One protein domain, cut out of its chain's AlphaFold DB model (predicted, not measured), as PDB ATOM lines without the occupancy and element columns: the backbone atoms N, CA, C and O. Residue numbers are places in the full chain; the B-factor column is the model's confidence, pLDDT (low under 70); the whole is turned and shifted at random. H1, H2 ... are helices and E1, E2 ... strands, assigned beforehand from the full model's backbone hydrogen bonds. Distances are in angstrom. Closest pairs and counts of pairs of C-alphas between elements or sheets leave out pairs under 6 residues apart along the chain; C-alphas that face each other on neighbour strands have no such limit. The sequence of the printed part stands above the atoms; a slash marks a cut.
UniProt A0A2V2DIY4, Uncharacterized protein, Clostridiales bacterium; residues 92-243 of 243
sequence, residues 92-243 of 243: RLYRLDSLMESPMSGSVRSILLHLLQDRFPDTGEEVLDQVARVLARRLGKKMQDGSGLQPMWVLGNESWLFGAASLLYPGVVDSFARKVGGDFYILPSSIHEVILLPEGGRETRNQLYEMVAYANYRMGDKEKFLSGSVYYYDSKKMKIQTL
ATOM      1  N   ARG A  92     311.873 272.989 303.690       92.12
ATOM      2  CA  ARG A  92     311.013 272.798 302.523       92.12
ATOM      3  C   ARG A  92     310.074 273.977 302.382       92.12
ATOM      4  O   ARG A  92     309.403 274.378 303.331       92.12
ATOM      5  N   LEU A  93     310.059 274.520 301.170       91.19
ATOM      6  CA  LEU A  93     309.178 275.598 300.772       91.19
ATOM      7  C   LEU A  93     308.069 275.023 299.898       91.19
ATOM      8  O   LEU A  93     308.334 274.472 298.826       91.19
ATOM      9  N   TYR A  94     306.836 275.191 300.344       86.81
ATOM     10  CA  TYR A  94     305.653 274.709 299.659       86.81
ATOM     11  C   TYR A  94     304.827 275.881 299.155       86.81
ATOM     12  O   TYR A  94     304.707 276.907 299.823       86.81
ATOM     13  N   ARG A  95     304.223 275.720 297.980       82.56
ATOM     14  CA  ARG A  95     303.160 276.623 297.548       82.56
ATOM     15  C   ARG A  95     301.842 276.190 298.169       82.56
ATOM     16  O   ARG A  95     301.600 274.990 298.322       82.56
ATOM     17  N   LEU A  96     300.974 277.158 298.448       75.69
ATOM     18  CA  LEU A  96     299.631 276.905 298.968       75.69
ATOM     19  C   LEU A  96     298.858 275.864 298.139       75.69
ATOM     20  O   LEU A  96     298.273 274.942 298.698       75.69
ATOM     21  N   ASP A  97     298.895 275.966 296.808       73.12
ATOM     22  CA  ASP A  97     298.166 275.062 295.913       73.12
ATOM     23  C   ASP A  97     298.609 273.599 296.029       73.12
ATOM     24  O   ASP A  97     297.792 272.697 295.874       73.12
ATOM     25  N   SER A  98     299.878 273.359 296.369       76.06
ATOM     26  CA  SER A  98     300.406 272.009 296.595       76.06
ATOM     27  C   SER A  98     300.028 271.443 297.968       76.06
ATOM     28  O   SER A  98     299.996 270.228 298.140       76.06
ATOM     29  N   LEU A  99     299.748 272.305 298.950       75.00
ATOM     30  CA  LEU A  99     299.440 271.893 300.321       75.00
ATOM     31  C   LEU A  99     297.966 271.614 300.570       75.00
ATOM     32  O   LEU A  99     297.654 270.894 301.507       75.00
ATOM     33  N   MET A 100     297.062 272.132 299.743       67.69
ATOM     34  CA  MET A 100     295.617 271.972 299.956       67.69
ATOM     35  C   MET A 100     295.116 270.526 299.813       67.69
ATOM     36  O   MET A 100     294.022 270.205 300.270       67.69
ATOM     37  N   GLU A 101     295.922 269.647 299.216       66.31
ATOM     38  CA  GLU A 101     295.676 268.200 299.172       66.31
ATOM     39  C   GLU A 101     296.413 267.441 300.298       66.31
ATOM     40  O   GLU A 101     296.228 266.236 300.457       66.31
ATOM     41  N   SER A 102     297.245 268.128 301.092       67.00
ATOM     42  CA  SER A 102     298.015 267.544 302.190       67.00
ATOM     43  C   SER A 102     297.249 267.634 303.515       67.00
ATOM     44  O   SER A 102     296.790 268.714 303.893       67.00
ATOM     45  N   PRO A 103     297.181 266.550 304.310       57.09
ATOM     46  CA  PRO A 103     296.605 266.589 305.655       57.09
ATOM     47  C   PRO A 103     297.399 267.471 306.640       57.09
ATOM     48  O   PRO A 103     296.932 267.714 307.752       57.09
ATOM     49  N   MET A 104     298.587 267.960 306.259       56.62
ATOM     50  CA  MET A 104     299.478 268.750 307.119       56.62
ATOM     51  C   MET A 104     299.274 270.273 307.022       56.62
ATOM     52  O   MET A 104     299.940 271.008 307.734       56.62
ATOM     53  N   SER A 105     298.321 270.771 306.228       61.84
ATOM     54  CA  SER A 105     298.139 272.213 305.975       61.84
ATOM     55  C   SER A 105     297.166 272.932 306.928       61.84
ATOM     56  O   SER A 105     296.520 273.903 306.528       61.84
ATOM     57  N   GLY A 106     296.970 272.444 308.157       69.00
ATOM     58  CA  GLY A 106     295.848 272.850 309.019       69.00
ATOM     59  C   GLY A 106     295.714 274.365 309.227       69.00
ATOM     60  O   GLY A 106     294.617 274.912 309.091       69.00
ATOM     61  N   SER A 107     296.815 275.071 309.487       69.50
ATOM     62  CA  SER A 107     296.775 276.518 309.719       69.50
ATOM     63  C   SER A 107     296.615 277.327 308.432       69.50
ATOM     64  O   SER A 107     295.864 278.296 308.381       69.50
ATOM     65  N   VAL A 108     297.251 276.871 307.359       70.81
ATOM     66  CA  VAL A 108     297.156 277.451 306.018       70.81
ATOM     67  C   VAL A 108     295.723 277.373 305.479       70.81
ATOM     68  O   VAL A 108     295.168 278.359 304.996       70.81
ATOM     69  N   ARG A 109     295.093 276.202 305.631       74.62
ATOM     70  CA  ARG A 109     293.675 275.976 305.329       74.62
ATOM     71  C   ARG A 109     292.795 276.897 306.170       74.62
ATOM     72  O   ARG A 109     291.873 277.492 305.631       74.62
ATOM     73  N   SER A 110     293.107 277.054 307.459       77.00
ATOM     74  CA  SER A 110     292.362 277.939 308.366       77.00
ATOM     75  C   SER A 110     292.389 279.394 307.887       77.00
ATOM     76  O   SER A 110     291.344 280.028 307.805       77.00
ATOM     77  N   ILE A 111     293.555 279.910 307.491       76.50
ATOM     78  CA  ILE A 111     293.674 281.267 306.934       76.50
ATOM     79  C   ILE A 111     292.868 281.413 305.642       76.50
ATOM     80  O   ILE A 111     292.147 282.393 305.478       76.50
ATOM     81  N   LEU A 112     292.940 280.439 304.733       75.44
ATOM     82  CA  LEU A 112     292.171 280.495 303.491       75.44
ATOM     83  C   LEU A 112     290.658 280.465 303.751       75.44
ATOM     84  O   LEU A 112     289.920 281.220 303.123       75.44
ATOM     85  N   LEU A 113     290.203 279.637 304.695       78.12
ATOM     86  CA  LEU A 113     288.806 279.604 305.128       78.12
ATOM     87  C   LEU A 113     288.366 280.951 305.702       78.12
ATOM     88  O   LEU A 113     287.296 281.424 305.341       78.12
ATOM     89  N   HIS A 114     289.197 281.604 306.516       80.50
ATOM     90  CA  HIS A 114     288.903 282.939 307.043       80.50
ATOM     91  C   HIS A 114     288.732 283.983 305.936       80.50
ATOM     92  O   HIS A 114     287.726 284.688 305.910       80.50
ATOM     93  N   LEU A 115     289.660 284.025 304.975       77.56
ATOM     94  CA  LEU A 115     289.582 284.946 303.836       77.56
ATOM     95  C   LEU A 115     288.337 284.704 302.971       77.56
ATOM     96  O   LEU A 115     287.791 285.638 302.384       77.56
ATOM     97  N   LEU A 116     287.894 283.451 302.854       81.94
ATOM     98  CA  LEU A 116     286.668 283.121 302.134       81.94
ATOM     99  C   LEU A 116     285.416 283.447 302.945       81.94
ATOM    100  O   LEU A 116     284.454 283.924 302.357       81.94
ATOM    101  N   GLN A 117     285.435 283.239 304.260       84.69
ATOM    102  CA  GLN A 117     284.323 283.581 305.144       84.69
ATOM    103  C   GLN A 117     284.050 285.085 305.125       84.69
ATOM    104  O   GLN A 117     282.896 285.483 305.029       84.69
ATOM    105  N   ASP A 118     285.094 285.913 305.150       80.56
ATOM    106  CA  ASP A 118     284.961 287.373 305.060       80.56
ATOM    107  C   ASP A 118     284.290 287.809 303.744       80.56
ATOM    108  O   ASP A 118     283.432 288.688 303.712       80.56
ATOM    109  N   ARG A 119     284.610 287.120 302.641       82.69
ATOM    110  CA  ARG A 119     284.013 287.385 301.321       82.69
ATOM    111  C   ARG A 119     282.634 286.769 301.113       82.69
ATOM    112  O   ARG A 119     281.885 287.254 300.267       82.69
ATOM    113  N   PHE A 120     282.314 285.700 301.832       86.56
ATOM    114  CA  PHE A 120     281.080 284.930 301.694       86.56
ATOM    115  C   PHE A 120     280.494 284.615 303.086       86.56
ATOM    116  O   PHE A 120     280.457 283.447 303.486       86.56
ATOM    117  N   PRO A 121     280.028 285.637 303.831       87.06
ATOM    118  CA  PRO A 121     279.701 285.522 305.256       87.06
ATOM    119  C   PRO A 121     278.561 284.545 305.555       87.06
ATOM    120  O   PRO A 121     278.585 283.886 306.590       87.06
ATOM    121  N   ASP A 122     277.612 284.389 304.632       92.44
ATOM    122  CA  ASP A 122     276.455 283.501 304.796       92.44
ATOM    123  C   ASP A 122     276.732 282.054 304.353       92.44
ATOM    124  O   ASP A 122     275.839 281.205 304.351       92.44
ATOM    125  N   THR A 123     277.964 281.752 303.932       88.12
ATOM    126  CA  THR A 123     278.341 280.417 303.460       88.12
ATOM    127  C   THR A 123     278.937 279.596 304.601       88.12
ATOM    128  O   THR A 123     279.837 280.048 305.303       88.12
ATOM    129  N   GLY A 124     278.444 278.367 304.779       89.06
ATOM    130  CA  GLY A 124     278.947 277.447 305.800       89.06
ATOM    131  C   GLY A 124     280.366 276.940 305.512       89.06
ATOM    132  O   GLY A 124     280.753 276.765 304.355       89.06
ATOM    133  N   GLU A 125     281.119 276.639 306.575       83.81
ATOM    134  CA  GLU A 125     282.542 276.260 306.506       83.81
ATOM    135  C   GLU A 125     282.806 275.050 305.586       83.81
ATOM    136  O   GLU A 125     283.790 275.041 304.851       83.81
ATOM    137  N   GLU A 126     281.912 274.053 305.556       85.06
ATOM    138  CA  GLU A 126     282.046 272.883 304.670       85.06
ATOM    139  C   GLU A 126     282.039 273.265 303.185       85.06
ATOM    140  O   GLU A 126     282.836 272.751 302.396       85.06
ATOM    141  N   VAL A 127     281.165 274.198 302.801       84.69
ATOM    142  CA  VAL A 127     281.081 274.700 301.426       84.69
ATOM    143  C   VAL A 127     282.295 275.577 301.124       84.69
ATOM    144  O   VAL A 127     282.900 275.439 300.059       84.69
ATOM    145  N   LEU A 128     282.710 276.421 302.074       85.19
ATOM    146  CA  LEU A 128     283.926 277.223 301.936       85.19
ATOM    147  C   LEU A 128     285.174 276.359 301.766       85.19
ATOM    148  O   LEU A 128     286.034 276.712 300.965       85.19
ATOM    149  N   ASP A 129     285.268 275.210 302.436       81.88
ATOM    150  CA  ASP A 129     286.388 274.286 302.252       81.88
ATOM    151  C   ASP A 129     286.430 273.692 300.844       81.88
ATOM    152  O   ASP A 129     287.490 273.605 300.218       81.88
ATOM    153  N   GLN A 130     285.271 273.310 300.307       81.62
ATOM    154  CA  GLN A 130     285.184 272.830 298.929       81.62
ATOM    155  C   GLN A 130     285.603 273.929 297.947       81.62
ATOM    156  O   GLN A 130     286.405 273.681 297.040       81.62
ATOM    157  N   VAL A 131     285.131 275.160 298.162       80.62
ATOM    158  CA  VAL A 131     285.528 276.334 297.374       80.62
ATOM    159  C   VAL A 131     287.033 276.586 297.495       80.62
ATOM    160  O   VAL A 131     287.694 276.775 296.475       80.62
ATOM    161  N   ALA A 132     287.602 276.512 298.699       78.19
ATOM    162  CA  ALA A 132     289.026 276.685 298.966       78.19
ATOM    163  C   ALA A 132     289.877 275.697 298.160       78.19
ATOM    164  O   ALA A 132     290.828 276.104 297.489       78.19
ATOM    165  N   ARG A 133     289.505 274.412 298.151       75.50
ATOM    166  CA  ARG A 133     290.190 273.369 297.365       75.50
ATOM    167  C   ARG A 133     290.104 273.632 295.863       75.50
ATOM    168  O   ARG A 133     291.106 273.534 295.155       75.50
ATOM    169  N   VAL A 134     288.925 274.005 295.360       76.50
ATOM    170  CA  VAL A 134     288.736 274.327 293.935       76.50
ATOM    171  C   VAL A 134     289.552 275.559 293.535       76.50
ATOM    172  O   VAL A 134     290.210 275.546 292.491       76.50
ATOM    173  N   LEU A 135     289.544 276.609 294.360       70.81
ATOM    174  CA  LEU A 135     290.327 277.822 294.137       70.81
ATOM    175  C   LEU A 135     291.820 277.529 294.167       70.81
ATOM    176  O   LEU A 135     292.515 277.951 293.252       70.81
ATOM    177  N   ALA A 136     292.305 276.754 295.133       69.06
ATOM    178  CA  ALA A 136     293.706 276.363 295.213       69.06
ATOM    179  C   ALA A 136     294.177 275.627 293.949       69.06
ATOM    180  O   ALA A 136     295.188 276.010 293.363       69.06
ATOM    181  N   ARG A 137     293.399 274.655 293.446       69.06
ATOM    182  CA  ARG A 137     293.703 273.948 292.184       69.06
ATOM    183  C   ARG A 137     293.730 274.888 290.975       69.06
ATOM    184  O   ARG A 137     294.572 274.741 290.090       69.06
ATOM    185  N   ARG A 138     292.797 275.844 290.910       67.12
ATOM    186  CA  ARG A 138     292.715 276.821 289.808       67.12
ATOM    187  C   ARG A 138     293.821 277.874 289.878       67.12
ATOM    188  O   ARG A 138     294.372 278.222 288.837       67.12
ATOM    189  N   LEU A 139     294.149 278.357 291.076       64.75
ATOM    190  CA  LEU A 139     295.260 279.271 291.335       64.75
ATOM    191  C   LEU A 139     296.584 278.596 290.985       64.75
ATOM    192  O   LEU A 139     297.360 279.169 290.232       64.75
ATOM    193  N   GLY A 140     296.793 277.347 291.410       65.12
ATOM    194  CA  GLY A 140     297.985 276.575 291.062       65.12
ATOM    195  C   GLY A 140     298.276 276.560 289.560       65.12
ATOM    196  O   GLY A 140     299.397 276.869 289.155       65.12
ATOM    197  N   LYS A 141     297.236 276.319 288.743       62.12
ATOM    198  CA  LYS A 141     297.308 276.364 287.272       62.12
ATOM    199  C   LYS A 141     297.559 277.775 286.725       62.12
ATOM    200  O   LYS A 141     298.545 277.979 286.034       62.12
ATOM    201  N   LYS A 142     296.738 278.770 287.087       57.72
ATOM    202  CA  LYS A 142     296.869 280.153 286.571       57.72
ATOM    203  C   LYS A 142     298.202 280.825 286.916       57.72
ATOM    204  O   LYS A 142     298.650 281.720 286.209       57.72
ATOM    205  N   MET A 143     298.838 280.402 288.001       56.88
ATOM    206  CA  MET A 143     300.126 280.931 288.436       56.88
ATOM    207  C   MET A 143     301.321 280.362 287.667       56.88
ATOM    208  O   MET A 143     302.403 280.936 287.746       56.88
ATOM    209  N   GLN A 144     301.151 279.261 286.927       55.31
ATOM    210  CA  GLN A 144     302.123 278.849 285.905       55.31
ATOM    211  C   GLN A 144     302.040 279.763 284.670       55.31
ATOM    212  O   GLN A 144     303.045 279.977 284.001       55.31
ATOM    213  N   ASP A 145     300.880 280.392 284.459       53.47
ATOM    214  CA  ASP A 145     300.565 281.209 283.283       53.47
ATOM    215  C   ASP A 145     300.761 282.727 283.513       53.47
ATOM    216  O   ASP A 145     300.289 283.547 282.730       53.47
ATOM    217  N   GLY A 146     301.442 283.138 284.594       53.84
ATOM    218  CA  GLY A 146     301.843 284.540 284.806       53.84
ATOM    219  C   GLY A 146     300.727 285.508 285.238       53.84
ATOM    220  O   GLY A 146     300.836 286.709 285.010       53.84
ATOM    221  N   SER A 147     299.662 285.030 285.895       53.81
ATOM    222  CA  SER A 147     298.440 285.803 286.196       53.81
ATOM    223  C   SER A 147     298.553 286.978 287.199       53.81
ATOM    224  O   SER A 147     297.527 287.428 287.710       53.81
ATOM    225  N   GLY A 148     299.754 287.450 287.555       52.84
ATOM    226  CA  GLY A 148     299.958 288.612 288.443       52.84
ATOM    227  C   GLY A 148     299.430 288.464 289.883       52.84
ATOM    228  O   GLY A 148     299.243 289.463 290.578       52.84
ATOM    229  N   LEU A 149     299.145 287.239 290.336       56.00
ATOM    230  CA  LEU A 149     298.825 286.929 291.732       56.00
ATOM    231  C   LEU A 149     300.105 286.467 292.427       56.00
ATOM    232  O   LEU A 149     300.696 285.470 292.008       56.00
ATOM    233  N   GLN A 150     300.530 287.186 293.468       64.12
ATOM    234  CA  GLN A 150     301.689 286.785 294.260       64.12
ATOM    235  C   GLN A 150     301.330 285.543 295.100       64.12
ATOM    236  O   GLN A 150     300.313 285.554 295.797       64.12
ATOM    237  N   PRO A 151     302.101 284.445 295.005       74.88
ATOM    238  CA  PRO A 151     301.789 283.210 295.717       74.88
ATOM    239  C   PRO A 151     301.945 283.362 297.219       74.88
ATOM    240  O   PRO A 151     302.948 283.891 297.682       74.88
ATOM    241  N   MET A 152     301.025 282.764 297.970       81.50
ATOM    242  CA  MET A 152     301.277 282.417 299.364       81.50
ATOM    243  C   MET A 152     302.135 281.149 299.425       81.50
ATOM    244  O   MET A 152     301.848 280.146 298.755       81.50
ATOM    245  N   TRP A 153     303.171 281.192 300.252       88.25
ATOM    246  CA  TRP A 153     304.081 280.079 300.483       88.25
ATOM    247  C   TRP A 153     304.075 279.668 301.944       88.25
ATOM    248  O   TRP A 153     303.685 280.426 302.827       88.25
ATOM    249  N   VAL A 154     304.546 278.458 302.192       90.00
ATOM    250  CA  VAL A 154     304.686 277.896 303.528       90.00
ATOM    251  C   VAL A 154     306.095 277.361 303.652       90.00
ATOM    252  O   VAL A 154     306.530 276.544 302.836       90.00
ATOM    253  N   LEU A 155     306.812 277.840 304.661       93.31
ATOM    254  CA  LEU A 155     308.116 277.322 305.034       93.31
ATOM    255  C   LEU A 155     307.951 276.390 306.229       93.31
ATOM    256  O   LEU A 155     307.453 276.787 307.283       93.31
ATOM    257  N   GLY A 156     308.407 275.157 306.045       91.38
ATOM    258  CA  GLY A 156     308.503 274.142 307.082       91.38
ATOM    259  C   GLY A 156     309.725 273.261 306.836       91.38
ATOM    260  O   GLY A 156     310.784 273.732 306.408       91.38
ATOM    261  N   ASN A 157     309.579 271.962 307.076       89.12
ATOM    262  CA  ASN A 157     310.562 270.942 306.716       89.12
ATOM    263  C   ASN A 157     309.867 269.611 306.416       89.12
ATOM    264  O   ASN A 157     308.681 269.450 306.687       89.12
ATOM    265  N   GLU A 158     310.616 268.649 305.876       83.25
ATOM    266  CA  GLU A 158     310.081 267.333 305.483       83.25
ATOM    267  C   GLU A 158     309.429 266.557 306.630       83.25
ATOM    268  O   GLU A 158     308.513 265.773 306.405       83.25
ATOM    269  N   SER A 159     309.897 266.784 307.859       82.94
ATOM    270  CA  SER A 159     309.380 266.127 309.063       82.94
ATOM    271  C   SER A 159     308.214 266.885 309.707       82.94
ATOM    272  O   SER A 159     307.650 266.399 310.685       82.94
ATOM    273  N   TRP A 160     307.874 268.079 309.203       84.88
ATOM    274  CA  TRP A 160     306.912 269.015 309.795       84.88
ATOM    275  C   TRP A 160     307.126 269.234 311.299       84.88
ATOM    276  O   TRP A 160     306.180 269.353 312.082       84.88
ATOM    277  N   LEU A 161     308.391 269.287 311.729       86.62
ATOM    278  CA  LEU A 161     308.779 269.424 313.132       86.62
ATOM    279  C   LEU A 161     309.681 270.638 313.333       86.62
ATOM    280  O   LEU A 161     310.757 270.694 312.756       86.62
ATOM    281  N   PHE A 162     309.255 271.605 314.150       90.94
ATOM    282  CA  PHE A 162     310.015 272.838 314.418       90.94
ATOM    283  C   PHE A 162     310.404 273.642 313.158       90.94
ATOM    284  O   PHE A 162     311.377 274.390 313.160       90.94
ATOM    285  N   GLY A 163     309.657 273.505 312.056       92.12
ATOM    286  CA  GLY A 163     310.011 274.088 310.758       92.12
ATOM    287  C   GLY A 163     309.946 275.609 310.676       92.12
ATOM    288  O   GLY A 163     310.529 276.167 309.751       92.12
ATOM    289  N   ALA A 164     309.351 276.299 311.652       93.81
ATOM    290  CA  ALA A 164     309.506 277.748 311.752       93.81
ATOM    291  C   ALA A 164     310.974 278.151 311.995       93.81
ATOM    292  O   ALA A 164     311.431 279.173 311.486       93.81
ATOM    293  N   ALA A 165     311.743 277.311 312.702       95.31
ATOM    294  CA  ALA A 165     313.168 277.534 312.943       95.31
ATOM    295  C   ALA A 165     314.014 277.460 311.658       95.31
ATOM    296  O   ALA A 165     315.131 277.973 311.646       95.31
ATOM    297  N   SER A 166     313.474 276.923 310.553       95.81
ATOM    298  CA  SER A 166     314.114 276.970 309.232       95.81
ATOM    299  C   SER A 166     314.390 278.402 308.751       95.81
ATOM    300  O   SER A 166     315.247 278.588 307.891       95.81
ATOM    301  N   LEU A 167     313.714 279.421 309.303       96.88
ATOM    302  CA  LEU A 167     314.035 280.836 309.062       96.88
ATOM    303  C   LEU A 167     315.457 281.213 309.501       96.88
ATOM    304  O   LEU A 167     316.032 282.152 308.962       96.88
ATOM    305  N   LEU A 168     316.025 280.492 310.471       96.12
ATOM    306  CA  LEU A 168     317.374 280.737 310.985       96.12
ATOM    307  C   LEU A 168     318.459 280.067 310.143       96.12
ATOM    308  O   LEU A 168     319.643 280.333 310.341       96.12
ATOM    309  N   TYR A 169     318.088 279.172 309.226       96.06
ATOM    310  CA  TYR A 169     319.067 278.497 308.391       96.06
ATOM    311  C   TYR A 169     319.724 279.483 307.419       96.06
ATOM    312  O   TYR A 169     319.016 280.197 306.698       96.06
ATOM    313  N   PRO A 170     321.068 279.475 307.329       94.06
ATOM    314  CA  PRO A 170     321.794 280.323 306.397       94.06
ATOM    315  C   PRO A 170     321.250 280.207 304.969       94.06
ATOM    316  O   PRO A 170     321.115 279.112 304.420       94.06
ATOM    317  N   GLY A 171     320.922 281.354 304.372       93.88
ATOM    318  CA  GLY A 171     320.485 281.467 302.984       93.88
ATOM    319  C   GLY A 171     319.037 281.061 302.690       93.88
ATOM    320  O   GLY A 171     318.615 281.254 301.550       93.88
ATOM    321  N   VAL A 172     318.252 280.541 303.646       96.12
ATOM    322  CA  VAL A 172     316.838 280.180 303.393       96.12
ATOM    323  C   VAL A 172     316.000 281.420 303.092       96.12
ATOM    324  O   VAL A 172     315.331 281.479 302.059       96.12
ATOM    325  N   VAL A 173     316.086 282.425 303.962       96.94
ATOM    326  CA  VAL A 173     315.353 283.693 303.846       96.94
ATOM    327  C   VAL A 173     315.770 284.446 302.576       96.94
ATOM    328  O   VAL A 173     314.915 284.806 301.769       96.94
ATOM    329  N   ASP A 174     317.075 284.575 302.320       94.94
ATOM    330  CA  ASP A 174     317.589 285.283 301.137       94.94
ATOM    331  C   ASP A 174     317.246 284.558 299.828       94.94
ATOM    332  O   ASP A 174     316.959 285.179 298.802       94.94
ATOM    333  N   SER A 175     317.254 283.221 299.837       95.25
ATOM    334  CA  SER A 175     316.850 282.435 298.667       95.25
ATOM    335  C   SER A 175     315.367 282.587 298.371       95.25
ATOM    336  O   SER A 175     314.989 282.619 297.200       95.25
ATOM    337  N   PHE A 176     314.530 282.718 299.403       95.81
ATOM    338  CA  PHE A 176     313.124 283.038 299.211       95.81
ATOM    339  C   PHE A 176     312.938 284.456 298.660       95.81
ATOM    340  O   PHE A 176     312.251 284.604 297.651       95.81
ATOM    341  N   ALA A 177     313.620 285.460 299.221       95.50
ATOM    342  CA  ALA A 177     313.587 286.840 298.726       95.50
ATOM    343  C   ALA A 177     313.939 286.926 297.231       95.50
ATOM    344  O   ALA A 177     313.196 287.501 296.439       95.50
ATOM    345  N   ARG A 178     315.028 286.260 296.810       93.88
ATOM    346  CA  ARG A 178     315.418 286.162 295.390       93.88
ATOM    347  C   ARG A 178     314.362 285.476 294.532       93.88
ATOM    348  O   ARG A 178     314.139 285.883 293.398       93.88
ATOM    349  N   LYS A 179     313.728 284.427 295.059       91.31
ATOM    350  CA  LYS A 179     312.701 283.660 294.349       91.31
ATOM    351  C   LYS A 179     311.440 284.482 294.088       91.31
ATOM    352  O   LYS A 179     310.818 284.289 293.047       91.31
ATOM    353  N   VAL A 180     311.054 285.347 295.024       88.56
ATOM    354  CA  VAL A 180     309.839 286.175 294.914       88.56
ATOM    355  C   VAL A 180     310.118 287.591 294.409       88.56
ATOM    356  O   VAL A 180     309.187 288.309 294.067       88.56
ATOM    357  N   GLY A 181     311.395 287.960 294.287       90.69
ATOM    358  CA  GLY A 181     311.834 289.212 293.681       90.69
ATOM    359  C   GLY A 181     311.792 290.421 294.613       90.69
ATOM    360  O   GLY A 181     311.717 291.540 294.113       90.69
ATOM    361  N   GLY A 182     311.841 290.232 295.936       92.69
ATOM    362  CA  GLY A 182     311.850 291.355 296.874       92.69
ATOM    363  C   GLY A 182     311.463 291.005 298.306       92.69
ATOM    364  O   GLY A 182     311.768 289.920 298.809       92.69
ATOM    365  N   ASP A 183     310.814 291.976 298.942       95.12
ATOM    366  CA  ASP A 183     310.400 291.962 300.340       95.12
ATOM    367  C   ASP A 183     309.156 291.087 300.551       95.12
ATOM    368  O   ASP A 183     308.386 290.804 299.624       95.12
ATOM    369  N   PHE A 184     308.960 290.609 301.779       95.19
ATOM    370  CA  PHE A 184     307.828 289.744 302.101       95.19
ATOM    371  C   PHE A 184     307.464 289.772 303.582       95.19
ATOM    372  O   PHE A 184     308.294 290.013 304.462       95.19
ATOM    373  N   TYR A 185     306.206 289.448 303.851       95.25
ATOM    374  CA  TYR A 185     305.666 289.250 305.184       95.25
ATOM    375  C   TYR A 185     305.862 287.800 305.635       95.25
ATOM    376  O   TYR A 185     305.745 286.858 304.845       95.25
ATOM    377  N   ILE A 186     306.129 287.622 306.926       95.69
ATOM    378  CA  ILE A 186     306.244 286.327 307.597       95.69
ATOM    379  C   ILE A 186     305.155 286.272 308.658       95.69
ATOM    380  O   ILE A 186     305.135 287.066 309.599       95.69
ATOM    381  N   LEU A 187     304.252 285.315 308.499       93.50
ATOM    382  CA  LEU A 187     303.137 285.079 309.396       93.50
ATOM    383  C   LEU A 187     303.473 283.820 310.211       93.50
ATOM    384  O   LEU A 187     303.428 282.711 309.661       93.50
ATOM    385  N   PRO A 188     303.872 283.964 311.489       92.69
ATOM    386  CA  PRO A 188     304.162 282.832 312.355       92.69
ATOM    387  C   PRO A 188     302.881 282.044 312.581       92.69
ATOM    388  O   PRO A 188     301.988 282.457 313.313       92.69
ATOM    389  N   SER A 189     302.794 280.901 311.911       85.88
ATOM    390  CA  SER A 189     301.597 280.081 311.948       85.88
ATOM    391  C   SER A 189     301.650 279.109 313.116       85.88
ATOM    392  O   SER A 189     300.677 278.976 313.837       85.88
ATOM    393  N   SER A 190     302.777 278.425 313.322       89.38
ATOM    394  CA  SER A 190     303.045 277.606 314.508       89.38
ATOM    395  C   SER A 190     304.550 277.421 314.694       89.38
ATOM    396  O   SER A 190     305.336 277.820 313.840       89.38
ATOM    397  N   ILE A 191     304.977 276.715 315.743       90.88
ATOM    398  CA  ILE A 191     306.377 276.275 315.862       90.88
ATOM    399  C   ILE A 191     306.832 275.396 314.676       90.88
ATOM    400  O   ILE A 191     308.027 275.290 314.410       90.88
ATOM    401  N   HIS A 192     305.907 274.751 313.958       89.38
ATOM    402  CA  HIS A 192     306.215 273.804 312.882       89.38
ATOM    403  C   HIS A 192     306.328 274.448 311.498       89.38
ATOM    404  O   HIS A 192     306.961 273.862 310.621       89.38
ATOM    405  N   GLU A 193     305.736 275.623 311.298       91.06
ATOM    406  CA  GLU A 193     305.642 276.256 309.984       91.06
ATOM    407  C   GLU A 193     305.369 277.756 310.091       91.06
ATOM    408  O   GLU A 193     304.696 278.228 311.013       91.06
ATOM    409  N   VAL A 194     305.839 278.499 309.093       92.56
ATOM    410  CA  VAL A 194     305.477 279.903 308.880       92.56
ATOM    411  C   VAL A 194     304.915 280.086 307.482       92.56
ATOM    412  O   VAL A 194     305.297 279.386 306.540       92.56
ATOM    413  N   ILE A 195     304.017 281.048 307.341       90.94
ATOM    414  CA  ILE A 195     303.480 281.448 306.046       90.94
ATOM    415  C   ILE A 195     304.288 282.640 305.553       90.94
ATOM    416  O   ILE A 195     304.536 283.583 306.300       90.94
ATOM    417  N   LEU A 196     304.713 282.583 304.296       92.56
ATOM    418  CA  LEU A 196     305.463 283.641 303.636       92.56
ATOM    419  C   LEU A 196     304.594 284.251 302.539       92.56
ATOM    420  O   LEU A 196     304.107 283.542 301.652       92.56
ATOM    421  N   LEU A 197     304.414 285.565 302.602       89.81
ATOM    422  CA  LEU A 197     303.581 286.315 301.675       89.81
ATOM    423  C   LEU A 197     304.421 287.415 301.010       89.81
ATOM    424  O   LEU A 197     304.782 288.375 301.691       89.81
ATOM    425  N   PRO A 198     304.748 287.297 299.712       90.31
ATOM    426  CA  PRO A 198     305.447 288.345 298.977       90.31
ATOM    427  C   PRO A 198     304.681 289.662 299.036       90.31
ATOM    428  O   PRO A 198     303.451 289.669 298.965       90.31
ATOM    429  N   GLU A 199     305.397 290.777 299.134       87.75
ATOM    430  CA  GLU A 199     304.761 292.086 299.144       87.75
ATOM    431  C   GLU A 199     304.148 292.406 297.770       87.75
ATOM    432  O   GLU A 199     304.844 292.569 296.769       87.75
ATOM    433  N   GLY A 200     302.813 292.453 297.715       75.31
ATOM    434  CA  GLY A 200     302.046 292.694 296.487       75.31
ATOM    435  C   GLY A 200     301.228 293.988 296.485       75.31
ATOM    436  O   GLY A 200     300.529 294.254 295.507       75.31
ATOM    437  N   GLY A 201     301.276 294.768 297.572       65.19
ATOM    438  CA  GLY A 201     300.540 296.028 297.731       65.19
ATOM    439  C   GLY A 201     299.017 295.886 297.843       65.19
ATOM    440  O   GLY A 201     298.306 296.865 297.623       65.19
ATOM    441  N   ARG A 202     298.494 294.684 298.130       70.12
ATOM    442  CA  ARG A 202     297.045 294.414 298.204       70.12
ATOM    443  C   ARG A 202     296.548 294.182 299.625       70.12
ATOM    444  O   ARG A 202     295.381 294.436 299.904       70.12
ATOM    445  N   GLU A 203     297.418 293.707 300.501       76.44
ATOM    446  CA  GLU A 203     297.109 293.357 301.875       76.44
ATOM    447  C   GLU A 203     297.422 294.532 302.801       76.44
ATOM    448  O   GLU A 203     298.528 295.072 302.819       76.44
ATOM    449  N   THR A 204     296.435 294.936 303.592       85.12
ATOM    450  CA  THR A 204     296.639 295.915 304.659       85.12
ATOM    451  C   THR A 204     297.283 295.248 305.870       85.12
ATOM    452  O   THR A 204     297.089 294.060 306.130       85.12
ATOM    453  N   ARG A 205     297.994 296.034 306.684       86.62
ATOM    454  CA  ARG A 205     298.577 295.561 307.948       86.62
ATOM    455  C   ARG A 205     297.546 294.861 308.839       86.62
ATOM    456  O   ARG A 205     297.837 293.793 309.362       86.62
ATOM    457  N   ASN A 206     296.341 295.423 308.963       87.94
ATOM    458  CA  ASN A 206     295.269 294.841 309.776       87.94
ATOM    459  C   ASN A 206     294.868 293.446 309.284       87.94
ATOM    460  O   ASN A 206     294.802 292.529 310.093       87.94
ATOM    461  N   GLN A 207     294.713 293.264 307.969       86.25
ATOM    462  CA  GLN A 207     294.385 291.958 307.387       86.25
ATOM    463  C   GLN A 207     295.451 290.904 307.710       86.25
ATOM    464  O   GLN A 207     295.120 289.763 308.023       86.25
ATOM    465  N   LEU A 208     296.737 291.275 307.699       89.75
ATOM    466  CA  LEU A 208     297.818 290.351 308.061       89.75
ATOM    467  C   LEU A 208     297.726 289.907 309.530       89.75
ATOM    468  O   LEU A 208     297.879 288.720 309.824       89.75
ATOM    469  N   TYR A 209     297.444 290.837 310.447       90.88
ATOM    470  CA  TYR A 209     297.248 290.510 311.863       90.88
ATOM    471  C   TYR A 209     295.994 289.663 312.094       90.88
ATOM    472  O   TYR A 209     296.038 288.730 312.893       90.88
ATOM    473  N   GLU A 210     294.899 289.936 311.385       88.56
ATOM    474  CA  GLU A 210     293.668 289.138 311.452       88.56
ATOM    475  C   GLU A 210     293.908 287.695 310.995       88.56
ATOM    476  O   GLU A 210     293.499 286.756 311.681       88.56
ATOM    477  N   MET A 211     294.663 287.498 309.909       86.25
ATOM    478  CA  MET A 211     295.056 286.165 309.439       86.25
ATOM    479  C   MET A 211     295.836 285.388 310.510       86.25
ATOM    480  O   MET A 211     295.530 284.222 310.774       86.25
ATOM    481  N   VAL A 212     296.821 286.027 311.154       89.12
ATOM    482  CA  VAL A 212     297.609 285.407 312.235       89.12
ATOM    483  C   VAL A 212     296.731 285.110 313.454       89.12
ATOM    484  O   VAL A 212     296.772 284.003 313.997       89.12
ATOM    485  N   ALA A 213     295.897 286.062 313.875       87.12
ATOM    486  CA  ALA A 213     294.990 285.894 315.006       87.12
ATOM    487  C   ALA A 213     294.012 284.729 314.787       87.12
ATOM    488  O   ALA A 213     293.821 283.907 315.687       87.12
ATOM    489  N   TYR A 214     293.453 284.607 313.582       84.00
ATOM    490  CA  TYR A 214     292.544 283.522 313.230       84.00
ATOM    491  C   TYR A 214     293.237 282.153 313.239       84.00
ATOM    492  O   TYR A 214     292.721 281.197 313.826       84.00
ATOM    493  N   ALA A 215     294.428 282.049 312.635       82.56
ATOM    494  CA  ALA A 215     295.210 280.811 312.637       82.56
ATOM    495  C   ALA A 215     295.522 280.340 314.064       82.56
ATOM    496  O   ALA A 215     295.358 279.160 314.387       82.56
ATOM    497  N   ASN A 216     295.909 281.278 314.930       85.25
ATOM    498  CA  ASN A 216     296.198 281.020 316.334       85.25
ATOM    499  C   ASN A 216     294.951 280.583 317.113       85.25
ATOM    500  O   ASN A 216     295.017 279.625 317.884       85.25
ATOM    501  N   TYR A 217     293.805 281.232 316.886       83.75
ATOM    502  CA  TYR A 217     292.538 280.872 317.528       83.75
ATOM    503  C   TYR A 217     292.115 279.428 317.210       83.75
ATOM    504  O   TYR A 217     291.716 278.683 318.104       83.75
ATOM    505  N   ARG A 218     292.258 278.997 315.950       80.56
ATOM    506  CA  ARG A 218     291.879 277.643 315.500       80.56
ATOM    507  C   ARG A 218     292.873 276.549 315.907       80.56
ATOM    508  O   ARG A 218     292.531 275.373 315.819       80.56
ATOM    509  N   MET A 219     294.085 276.904 316.342       76.19
ATOM    510  CA  MET A 219     295.170 275.949 316.595       76.19
ATOM    511  C   MET A 219     294.842 274.905 317.667       76.19
ATOM    512  O   MET A 219     295.355 273.789 317.595       76.19
ATOM    513  N   GLY A 220     294.025 275.257 318.667       71.81
ATOM    514  CA  GLY A 220     293.592 274.382 319.771       71.81
ATOM    515  C   GLY A 220     294.706 273.878 320.707       71.81
ATOM    516  O   GLY A 220     294.422 273.416 321.807       71.81
ATOM    517  N   ASP A 221     295.966 273.994 320.293       81.44
ATOM    518  CA  ASP A 221     297.158 273.442 320.924       81.44
ATOM    519  C   ASP A 221     298.112 274.588 321.288       81.44
ATOM    520  O   ASP A 221     298.812 275.141 320.438       81.44
ATOM    521  N   LYS A 222     298.105 274.981 322.567       81.38
ATOM    522  CA  LYS A 222     298.900 276.117 323.060       81.38
ATOM    523  C   LYS A 222     300.405 275.882 322.946       81.38
ATOM    524  O   LYS A 222     301.136 276.858 322.849       81.38
ATOM    525  N   GLU A 223     300.861 274.631 322.925       81.69
ATOM    526  CA  GLU A 223     302.287 274.303 322.791       81.69
ATOM    527  C   GLU A 223     302.817 274.588 321.380       81.69
ATOM    528  O   GLU A 223     304.025 274.662 321.167       81.69
ATOM    529  N   LYS A 224     301.913 274.763 320.409       84.50
ATOM    530  CA  LYS A 224     302.249 275.078 319.018       84.50
ATOM    531  C   LYS A 224     302.226 276.552 318.683       84.50
ATOM    532  O   LYS A 224     302.746 276.922 317.627       84.50
ATOM    533  N   PHE A 225     301.604 277.360 319.534       89.62
ATOM    534  CA  PHE A 225     301.562 278.798 319.352       89.62
ATOM    535  C   PHE A 225     302.992 279.340 319.312       89.62
ATOM    536  O   PHE A 225     303.791 279.023 320.187       89.62
ATOM    537  N   LEU A 226     303.298 280.157 318.303       92.19
ATOM    538  CA  LEU A 226     304.615 280.774 318.165       92.19
ATOM    539  C   LEU A 226     304.559 282.280 318.426       92.19
ATOM    540  O   LEU A 226     305.218 282.766 319.335       92.19
ATOM    541  N   SER A 227     303.759 283.030 317.669       94.25
ATOM    542  CA  SER A 227     303.524 284.450 317.946       94.25
ATOM    543  C   SER A 227     302.200 284.928 317.343       94.25
ATOM    544  O   SER A 227     301.655 284.320 316.424       94.25
ATOM    545  N   GLY A 228     301.669 286.016 317.905       92.75
ATOM    546  CA  GLY A 228     300.543 286.777 317.356       92.75
ATOM    547  C   GLY A 228     300.984 287.967 316.498       92.75
ATOM    548  O   GLY A 228     300.136 288.710 316.011       92.75
ATOM    549  N   SER A 229     302.295 288.169 316.357       95.06
ATOM    550  CA  SER A 229     302.903 289.245 315.580       95.06
ATOM    551  C   SER A 229     302.947 288.912 314.086       95.06
ATOM    552  O   SER A 229     302.899 287.750 313.690       95.06
ATOM    553  N   VAL A 230     303.096 289.941 313.252       95.62
ATOM    554  CA  VAL A 230     303.474 289.809 311.839       95.62
ATOM    555  C   VAL A 230     304.905 290.312 311.706       95.62
ATOM    556  O   VAL A 230     305.241 291.353 312.272       95.62
ATOM    557  N   TYR A 231     305.750 289.595 310.968       97.00
ATOM    558  CA  TYR A 231     307.101 290.062 310.661       97.00
ATOM    559  C   TYR A 231     307.226 290.463 309.197       97.00
ATOM    560  O   TYR A 231     306.450 290.037 308.342       97.00
ATOM    561  N   TYR A 232     308.239 291.267 308.917       96.06
ATOM    562  CA  TYR A 232     308.585 291.755 307.597       96.06
ATOM    563  C   TYR A 232     310.071 291.528 307.353       96.06
ATOM    564  O   TYR A 232     310.901 291.864 308.203       96.06
ATOM    565  N   TYR A 233     310.401 290.945 306.205       97.19
ATOM    566  CA  TYR A 233     311.772 290.847 305.733       97.19
ATOM    567  C   TYR A 233     312.042 291.945 304.706       97.19
ATOM    568  O   TYR A 233     311.436 291.965 303.637       97.19
ATOM    569  N   ASP A 234     312.987 292.824 305.041       95.62
ATOM    570  CA  ASP A 234     313.518 293.859 304.155       95.62
ATOM    571  C   ASP A 234     314.744 293.286 303.431       95.62
ATOM    572  O   ASP A 234     315.802 293.088 304.037       95.62
ATOM    573  N   SER A 235     314.602 293.006 302.137       94.88
ATOM    574  CA  SER A 235     315.627 292.399 301.283       94.88
ATOM    575  C   SER A 235     316.833 293.302 301.047       94.88
ATOM    576  O   SER A 235     317.934 292.805 300.815       94.88
ATOM    577  N   LYS A 236     316.672 294.626 301.171       94.19
ATOM    578  CA  LYS A 236     317.785 295.579 301.058       94.19
ATOM    579  C   LYS A 236     318.630 295.588 302.325       94.19
ATOM    580  O   LYS A 236     319.851 295.704 302.248       94.19
ATOM    581  N   LYS A 237     317.992 295.476 303.493       95.31
ATOM    582  CA  LYS A 237     318.676 295.400 304.795       95.31
ATOM    583  C   LYS A 237     319.069 293.978 305.187       95.31
ATOM    584  O   LYS A 237     319.852 293.828 306.123       95.31
ATOM    585  N   MET A 238     318.519 292.970 304.508       93.94
ATOM    586  CA  MET A 238     318.626 291.544 304.829       93.94
ATOM    587  C   MET A 238     318.268 291.256 306.292       93.94
ATOM    588  O   MET A 238     319.004 290.585 307.016       93.94
ATOM    589  N   LYS A 239     317.151 291.824 306.762       94.38
ATOM    590  CA  LYS A 239     316.725 291.724 308.164       94.38
ATOM    591  C   LYS A 239     315.242 291.429 308.286       94.38
ATOM    592  O   LYS A 239     314.426 292.017 307.582       94.38
ATOM    593  N   ILE A 240     314.923 290.559 309.241       96.75
ATOM    594  CA  ILE A 240     313.562 290.342 309.729       96.75
ATOM    595  C   ILE A 240     313.311 291.313 310.883       96.75
ATOM    596  O   ILE A 240     314.120 291.414 311.807       96.75
ATOM    597  N   GLN A 241     312.179 292.001 310.839       94.69
ATOM    598  CA  GLN A 241     311.705 292.891 311.893       94.69
ATOM    599  C   GLN A 241     310.212 292.677 312.125       94.69
ATOM    600  O   GLN A 241     309.508 292.197 311.238       94.69
ATOM    601  N   THR A 242     309.711 293.036 313.304       95.19
ATOM    602  CA  THR A 242     308.261 293.127 313.511       95.19
ATOM    603  C   THR A 242     307.702 294.196 312.584       95.19
ATOM    604  O   THR A 242     308.283 295.280 312.489       95.19
ATOM    605  N   LEU A 243     306.619 293.860 311.878       88.75
ATOM    606  CA  LEU A 243     305.923 294.787 310.994       88.75
ATOM    607  C   LEU A 243     305.397 295.963 311.792       88.75
ATOM    608  O   LEU A 243     304.690 295.734 312.803       88.75
TER     609      LEU A 243
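AT A GLANCE: This is residues 92 to 243 of the 243 residues of an uncharacterized protein of Clostridiales bacterium (UniProt A0A2V2DIY4). A strongly twisted, curled sheet of six strands runs through the middle; it curls round the short helix H4 on one face, and H6 covers E3 on the opposite face. H5 packs on the sheet near H4, while H2 packs on H6, and H3 packs on H2 and H1, away from E5 and E6. The printed part has 152 residues, with six named helices and six named strands in the order E1 H1 H2 H3 E2 H4 H5 E3 E4 H6 E5 E6; the class is mixed. The sheet's order is E1 E2 E4 E3 E5 E6, with neighbours antiparallel. The whole is compact and rounded, with a radius of gyration of the C-alphas of 14.8 A and spans of 44 by 40 by 31 A.

HOW THE PARTS SIT: Begin at edge strand E1, residues 92 to 95, and find N 94 and O 154 of E2, residues 153 to 157, 2.9 A apart. H1, residues 96 to 99, only grazes the sheet and touches H3, residues 125 to 142, at C-alphas 97 and 136, 4.7 A; H3 does so with residues 136 to 140 alone. H2, residues 106 to 119, touches H3 about perpendicular at 81 degrees, closest at C-alphas 113 and 128, 6.3 A; here H3 uses residues 125 to 132 alone. E2 pairs with E4, residues 193 to 198, at N 155 and O 194, 2.9 A. H4, residues 163 to 168, comes closest to E2 at C-alphas 163 and 156, 4.0 A. H5, residues 172 to 180, has a height over the sheet of 6.9 A. E3, residues 184 to 190, forms a hairpin with E4, with N 187 and O 195 at 2.8 A. H6, residues 205 to 218, is over E3 and runs along it at 13 degrees on the local plane; it touches H2 at C-alphas 215 and 107, 5.4 A, opposite ways at a steep tilt of 56 degrees. E5, residues 231 to 234, pairs with E3 at N 186 and O 231, 2.8 A, and forms a hairpin with edge strand E6, residues 239 to 242, at N 232 and O 241, 2.8 A. E2, H4 H5, E3 and E4, H6, E5 are split strand-helix-strand units, two strands running the same way with another between them, each with a right-handed crossover. In H3, H5 and H6 every O i to N i+4 pair is within hydrogen-bond range; H2 has 9 of 10, H4 has 0 of 2 but 3 of 3 O i to N i+3 pairs, and H1 is too short for an O i to N i+4 pair.

IN THESE COORDINATES: Find C-alpha 92 at (311.013, 272.798, 302.523), where E1 begins. H2 is 20.3 A long, H3 24.9 A, H5 12.5 A and H6 20.6 A; E3 is 18.0 A and E4 16.4 A. E6 ends at C-alpha 242, (308.261, 293.127, 313.511).

THE WHOLE: Look to the C-alphas of Asp 122 and Pro 170 for the two farthest apart, 45.5 A. The printed part has no cut, and its one long link is H6 to E5, residues 219 to 230. Residues 100 to 107, 136 to 150 and 201 have pLDDT under 70; the mean of the printed part is 83.3.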